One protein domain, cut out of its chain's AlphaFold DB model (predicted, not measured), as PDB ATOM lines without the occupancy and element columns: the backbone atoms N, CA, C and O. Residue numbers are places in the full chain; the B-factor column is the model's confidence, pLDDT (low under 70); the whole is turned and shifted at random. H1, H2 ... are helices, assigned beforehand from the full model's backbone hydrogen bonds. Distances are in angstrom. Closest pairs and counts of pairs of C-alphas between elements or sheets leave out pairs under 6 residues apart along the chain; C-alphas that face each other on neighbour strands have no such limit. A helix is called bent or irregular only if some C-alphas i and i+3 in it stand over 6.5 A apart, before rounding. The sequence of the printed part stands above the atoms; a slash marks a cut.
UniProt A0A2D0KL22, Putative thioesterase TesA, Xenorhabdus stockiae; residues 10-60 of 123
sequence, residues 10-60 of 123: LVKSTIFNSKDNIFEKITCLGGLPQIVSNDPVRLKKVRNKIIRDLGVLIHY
ATOM      1  N   LEU A  10     134.536 183.383 175.400       71.06
ATOM      2  CA  LEU A  10     135.612 184.368 175.233       71.06
ATOM      3  C   LEU A  10     135.138 185.617 174.502       71.06
ATOM      4  O   LEU A  10     135.453 186.734 174.916       71.06
ATOM      5  N   VAL A  11     134.281 185.411 173.500       54.69
ATOM      6  CA  VAL A  11     133.684 186.450 172.647       54.69
ATOM      7  C   VAL A  11     132.883 187.484 173.458       54.69
ATOM      8  O   VAL A  11     132.637 188.588 172.983       54.69
ATOM      9  N   LYS A  12     132.495 187.164 174.701       53.78
ATOM     10  CA  LYS A  12     131.665 188.025 175.559       53.78
ATOM     11  C   LYS A  12     132.414 188.670 176.731       53.78
ATOM     12  O   LYS A  12     131.789 189.369 177.526       53.78
ATOM     13  N   SER A  13     133.724 188.453 176.882       56.09
ATOM     14  CA  SER A  13     134.454 188.958 178.055       56.09
ATOM     15  C   SER A  13     134.775 190.462 177.941       56.09
ATOM     16  O   SER A  13     135.739 190.894 177.320       56.09
ATOM     17  N   THR A  14     133.950 191.296 178.576       56.97
ATOM     18  CA  THR A  14     134.079 192.769 178.606       56.97
ATOM     19  C   THR A  14     135.102 193.292 179.620       56.97
ATOM     20  O   THR A  14     135.391 194.490 179.645       56.97
ATOM     21  N   ILE A  15     135.677 192.416 180.450       59.78
ATOM     22  CA  ILE A  15     136.475 192.777 181.638       59.78
ATOM     23  C   ILE A  15     137.681 193.662 181.282       59.78
ATOM     24  O   ILE A  15     137.994 194.607 182.015       59.78
ATOM     25  N   PHE A  16     138.292 193.406 180.125       61.12
ATOM     26  CA  PHE A  16     139.501 194.077 179.645       61.12
ATOM     27  C   PHE A  16     139.247 195.118 178.538       61.12
ATOM     28  O   PHE A  16     140.200 195.655 177.981       61.12
ATOM     29  N   ASN A  17     137.981 195.415 178.214       57.41
ATOM     30  CA  ASN A  17     137.625 196.266 177.074       57.41
ATOM     31  C   ASN A  17     137.611 197.779 177.403       57.41
ATOM     32  O   ASN A  17     137.524 198.606 176.497       57.41
ATOM     33  N   SER A  18     137.720 198.173 178.683       52.97
ATOM     34  CA  SER A  18     137.863 199.586 179.074       52.97
ATOM     35  C   SER A  18     139.344 199.984 179.118       52.97
ATOM     36  O   SER A  18     140.124 199.420 179.885       52.97
ATOM     37  N   LYS A  19     139.739 200.973 178.299       55.09
ATOM     38  CA  LYS A  19     141.100 201.554 178.302       55.09
ATOM     39  C   LYS A  19     141.478 202.131 179.667       55.09
ATOM     40  O   LYS A  19     142.648 202.089 180.048       55.09
ATOM     41  N   ASP A  20     140.480 202.588 180.409       53.69
ATOM     42  CA  ASP A  20     140.660 203.096 181.753       53.69
ATOM     43  C   ASP A  20     140.561 201.932 182.744       53.69
ATOM     44  O   ASP A  20     139.571 201.195 182.808       53.69
ATOM     45  N   ASN A  21     141.646 201.759 183.495       71.19
ATOM     46  CA  ASN A  21     141.778 200.904 184.669       71.19
ATOM     47  C   ASN A  21     142.109 199.406 184.544       71.19
ATOM     48  O   ASN A  21     141.969 198.647 185.506       71.19
ATOM     49  N   ILE A  22     142.647 198.963 183.405       76.94
ATOM     50  CA  ILE A  22     143.055 197.558 183.214       76.94
ATOM     51  C   ILE A  22     144.118 197.078 184.221       76.94
ATOM     52  O   ILE A  22     144.068 195.938 184.678       76.94
ATOM     53  N   PHE A  23     145.059 197.945 184.610       79.94
ATOM     54  CA  PHE A  23     146.140 197.594 185.538       79.94
ATOM     55  C   PHE A  23     145.664 197.488 186.984       79.94
ATOM     56  O   PHE A  23     146.091 196.571 187.682       79.94
ATOM     57  N   GLU A  24     144.753 198.361 187.416       80.12
ATOM     58  CA  GLU A  24     144.129 198.243 188.736       80.12
ATOM     59  C   GLU A  24     143.308 196.961 188.818       80.12
ATOM     60  O   GLU A  24     143.510 196.179 189.739       80.12
ATOM     61  N   LYS A  25     142.492 196.656 187.798       79.31
ATOM     62  CA  LYS A  25     141.735 195.394 187.734       79.31
ATOM     63  C   LYS A  25     142.645 194.170 187.844       79.31
ATOM     64  O   LYS A  25     142.384 193.289 188.653       79.31
ATOM     65  N   ILE A  26     143.730 194.117 187.066       82.12
ATOM     66  CA  ILE A  26     144.686 192.994 187.112       82.12
ATOM     67  C   ILE A  26     145.374 192.903 188.473       82.12
ATOM     68  O   ILE A  26     145.610 191.800 188.959       82.12
ATOM     69  N   THR A  27     145.691 194.041 189.087       83.62
ATOM     70  CA  THR A  27     146.303 194.081 190.418       83.62
ATOM     71  C   THR A  27     145.324 193.575 191.478       83.62
ATOM     72  O   THR A  27     145.694 192.691 192.245       83.62
ATOM     73  N   CYS A  28     144.067 194.032 191.465       80.94
ATOM     74  CA  CYS A  28     143.007 193.560 192.363       80.94
ATOM     75  C   CYS A  28     142.722 192.065 192.205       80.94
ATOM     76  O   CYS A  28     142.420 191.392 193.180       80.94
ATOM     77  N   LEU A  29     142.856 191.534 190.989       79.94
ATOM     78  CA  LEU A  29     142.724 190.104 190.731       79.94
ATOM     79  C   LEU A  29     143.916 189.285 191.251       79.94
ATOM     80  O   LEU A  29     143.855 188.069 191.187       79.94
ATOM     81  N   GLY A  30     145.011 189.905 191.704       81.25
ATOM     82  CA  GLY A  30     146.247 189.204 192.084       81.25
ATOM     83  C   GLY A  30     147.145 188.832 190.893       81.25
ATOM     84  O   GLY A  30     148.095 188.048 191.021       81.25
ATOM     85  N   GLY A  31     146.874 189.394 189.711       82.50
ATOM     86  CA  GLY A  31     147.600 189.126 188.468       82.50
ATOM     87  C   GLY A  31     148.936 189.851 188.334       82.50
ATOM     88  O   GLY A  31     149.756 189.455 187.504       82.50
ATOM     89  N   LEU A  32     149.185 190.862 189.170       86.50
ATOM     90  CA  LEU A  32     150.469 191.552 189.268       86.50
ATOM     91  C   LEU A  32     151.010 191.482 190.699       86.50
ATOM     92  O   LEU A  32     150.302 191.864 191.629       86.50
ATOM     93  N   PRO A  33     152.264 191.033 190.900       85.38
ATOM     94  CA  PRO A  33     152.914 191.116 192.203       85.38
ATOM     95  C   PRO A  33     153.002 192.566 192.692       85.38
ATOM     96  O   PRO A  33     153.347 193.455 191.909       85.38
ATOM     97  N   GLN A  34     152.800 192.797 193.993       85.12
ATOM     98  CA  GLN A  34     152.820 194.147 194.577       85.12
ATOM     99  C   GLN A  34     154.132 194.903 194.315       85.12
ATOM    100  O   GLN A  34     154.133 196.097 194.035       85.12
ATOM    101  N   ILE A  35     155.264 194.190 194.312       86.44
ATOM    102  CA  ILE A  35     156.591 194.746 193.995       86.44
ATOM    103  C   ILE A  35     156.692 195.333 192.573       86.44
ATOM    104  O   ILE A  35     157.578 196.145 192.295       86.44
ATOM    105  N   VAL A  36     155.806 194.903 191.669       87.56
ATOM    106  CA  VAL A  36     155.686 195.416 190.301       87.56
ATOM    107  C   VAL A  36     154.614 196.500 190.221       87.56
ATOM    108  O   VAL A  36     154.857 197.509 189.567       87.56
ATOM    109  N   SER A  37     153.456 196.323 190.868       85.94
ATOM    110  CA  SER A  37     152.363 197.307 190.813       85.94
ATOM    111  C   SER A  37     152.683 198.604 191.563       85.94
ATOM    112  O   SER A  37     152.272 199.669 191.115       85.94
ATOM    113  N   ASN A  38     153.444 198.531 192.660       88.88
ATOM    114  CA  ASN A  38     153.751 199.679 193.524       88.88
ATOM    115  C   ASN A  38     154.964 200.498 193.044       88.88
ATOM    116  O   ASN A  38     155.267 201.539 193.619       88.88
ATOM    117  N   ASP A  39     155.669 200.040 192.007       91.06
ATOM    118  CA  ASP A  39     156.828 200.721 191.425       91.06
ATOM    119  C   ASP A  39     156.483 201.192 189.997       91.06
ATOM    120  O   ASP A  39     156.419 200.371 189.073       91.06
ATOM    121  N   PRO A  40     156.299 202.508 189.772       87.94
ATOM    122  CA  PRO A  40     155.935 203.049 188.463       87.94
ATOM    123  C   PRO A  40     156.934 202.715 187.347       87.94
ATOM    124  O   PRO A  40     156.542 202.548 186.187       87.94
ATOM    125  N   VAL A  41     158.226 202.596 187.668       91.44
ATOM    126  CA  VAL A  41     159.280 202.273 186.696       91.44
ATOM    127  C   VAL A  41     159.167 200.812 186.274       91.44
ATOM    128  O   VAL A  41     159.226 200.507 185.079       91.44
ATOM    129  N   ARG A  42     158.971 199.900 187.230       90.00
ATOM    130  CA  ARG A  42     158.754 198.472 186.938       90.00
ATOM    131  C   ARG A  42     157.441 198.245 186.203       90.00
ATOM    132  O   ARG A  42     157.443 197.540 185.191       90.00
ATOM    133  N   LEU A  43     156.361 198.892 186.637       87.88
ATOM    134  CA  LEU A  43     155.063 198.821 185.972       87.88
ATOM    135  C   LEU A  43     155.168 199.278 184.512       87.88
ATOM    136  O   LEU A  43     154.713 198.569 183.615       87.88
ATOM    137  N   LYS A  44     155.849 200.402 184.243       87.31
ATOM    138  CA  LYS A  44     156.077 200.909 182.878       87.31
ATOM    139  C   LYS A  44     156.808 199.894 181.990       87.31
ATOM    140  O   LYS A  44     156.460 199.772 180.817       87.31
ATOM    141  N   LYS A  45     157.772 199.139 182.535       88.19
ATOM    142  CA  LYS A  45     158.518 198.105 181.789       88.19
ATOM    143  C   LYS A  45     157.638 196.925 181.371       88.19
ATOM    144  O   LYS A  45     157.790 196.422 180.260       88.19
ATOM    145  N   VAL A  46     156.713 196.489 182.228       87.94
ATOM    146  CA  VAL A  46     155.838 195.334 181.939       87.94
ATOM    147  C   VAL A  46     154.543 195.718 181.220       87.94
ATOM    148  O   VAL A  46     153.922 194.864 180.587       87.94
ATOM    149  N   ARG A  47     154.166 197.005 181.262       85.44
ATOM    150  CA  ARG A  47     152.907 197.553 180.732       85.44
ATOM    151  C   ARG A  47     152.605 197.071 179.316       85.44
ATOM    152  O   ARG A  47     151.547 196.506 179.061       85.44
ATOM    153  N   ASN A  48     153.558 197.265 178.406       84.38
ATOM    154  CA  ASN A  48     153.372 196.944 176.991       84.38
ATOM    155  C   ASN A  48     153.238 195.440 176.753       84.38
ATOM    156  O   ASN A  48     152.498 195.032 175.862       84.38
ATOM    157  N   LYS A  49     153.927 194.616 177.550       87.25
ATOM    158  CA  LYS A  49     153.827 193.159 177.453       87.25
ATOM    159  C   LYS A  49     152.440 192.685 177.887       87.25
ATOM    160  O   LYS A  49     151.784 191.980 177.136       87.25
ATOM    161  N   ILE A  50     151.958 193.176 179.029       84.31
ATOM    162  CA  ILE A  50     150.626 192.853 179.559       84.31
ATOM    163  C   ILE A  50     149.527 193.267 178.576       84.31
ATOM    164  O   ILE A  50     148.645 192.472 178.277       84.31
ATOM    165  N   ILE A  51     149.599 194.485 178.025       83.56
ATOM    166  CA  ILE A  51     148.618 194.958 177.034       83.56
ATOM    167  C   ILE A  51     148.612 194.064 175.793       83.56
ATOM    168  O   ILE A  51     147.541 193.755 175.278       83.56
ATOM    169  N   ARG A  52     149.784 193.633 175.311       86.00
ATOM    170  CA  ARG A  52     149.876 192.735 174.152       86.00
ATOM    171  C   ARG A  52     149.284 191.360 174.450       86.00
ATOM    172  O   ARG A  52     148.478 190.885 173.656       86.00
ATOM    173  N   ASP A  53     149.618 190.769 175.595       85.56
ATOM    174  CA  ASP A  53     149.097 189.458 176.002       85.56
ATOM    175  C   ASP A  53     147.565 189.491 176.159       85.56
ATOM    176  O   ASP A  53     146.864 188.598 175.683       85.56
ATOM    177  N   LEU A  54     147.021 190.557 176.756       81.31
ATOM    178  CA  LEU A  54     145.573 190.768 176.850       81.31
ATOM    179  C   LEU A  54     144.943 191.034 175.488       81.31
ATOM    180  O   LEU A  54     143.855 190.542 175.218       81.31
ATOM    181  N   GLY A  55     145.625 191.771 174.612       82.06
ATOM    182  CA  GLY A  55     145.179 192.010 173.244       82.06
ATOM    183  C   GLY A  55     144.935 190.703 172.492       82.06
ATOM    184  O   GLY A  55     143.905 190.574 171.837       82.06
ATOM    185  N   VAL A  56     145.820 189.712 172.647       84.38
ATOM    186  CA  VAL A  56     145.636 188.377 172.053       84.38
ATOM    187  C   VAL A  56     144.395 187.682 172.612       84.38
ATOM    188  O   VAL A  56     143.624 187.128 171.835       84.38
ATOM    189  N   LEU A  57     144.168 187.733 173.928       80.19
ATOM    190  CA  LEU A  57     142.975 187.134 174.537       80.19
ATOM    191  C   LEU A  57     141.671 187.810 174.104       80.19
ATOM    192  O   LEU A  57     140.708 187.118 173.790       80.19
ATOM    193  N   ILE A  58     141.633 189.145 174.115       78.12
ATOM    194  CA  ILE A  58     140.430 189.941 173.819       78.12
ATOM    195  C   ILE A  58     139.980 189.720 172.375       78.12
ATOM    196  O   ILE A  58     138.788 189.625 172.104       78.12
ATOM    197  N   HIS A  59     140.936 189.630 171.453       79.56
ATOM    198  CA  HIS A  59     140.656 189.465 170.028       79.56
ATOM    199  C   HIS A  59     140.698 187.996 169.589       79.56
ATOM    200  O   HIS A  59     140.660 187.716 168.390       79.56
ATOM    201  N   TYR A  60     140.790 187.047 170.529       81.81
ATOM    202  CA  TYR A  60     140.754 185.632 170.194       81.81
ATOM    203  C   TYR A  60     139.367 185.259 169.665       81.81
ATOM    204  O   TYR A  60     138.378 185.248 170.397       81.81
TER     205      TYR A  60
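This is residues 10 to 60 of the 123 residues of the protein "Putative thioesterase TesA" of Xenorhabdus stockiae (UniProt A0A2D0KL22). The printed part folds back on itself: a looped stretch, residues 10 to 21, and two short helices, H1 and H2, run out, and one long helix, H3, returns beside them along the longest axis. Its 51 residues hold three named helices, H1, H2, H3 in chain order, and no named strand; the class is all helix. It is compact, radius of gyration of the C-alphas 11.3 A, with an elongated outline of 33 by 19 by 17 A.

H1 is residues 22 to 28, from C-alpha 22 at (143.055, 197.558, 183.214). H2 is residues 34 to 37. H3, residues 40 to 58, is 25.0 A long and ends at C-alpha 58 at (140.430, 189.941, 173.819). H3 is irregular, with C-alphas 45 and 48 7.1 A apart, and has a kink of 39 degrees near residue 47.

H1 and H3 are near each other, with 8 pairs of C-alphas within 10 A. H1 and H2 are close but not clearly touching; their closest C-alphas, Thr 27 and Ser 37, are 6.9 A apart. H2 and H3 only just touch, only at the corner, with 3 pairs of C-alphas within 8 A, through residues 42 to 43 of H3 alone; the closest C-alphas, Val 36 and Arg 42, are 5.5 A apart. Every O i to N i+4 pair is within hydrogen-bond range in H1, 13 of 15 in H3; H2 is too short for one.

C-alphas 11 and 41, the farthest apart, are 33.2 A apart; C-alphas 10 and 60 are 7.3 A apart. The printed part has no cut, and both links between helices are tight. Residues 11 to 20 have pLDDT under 70.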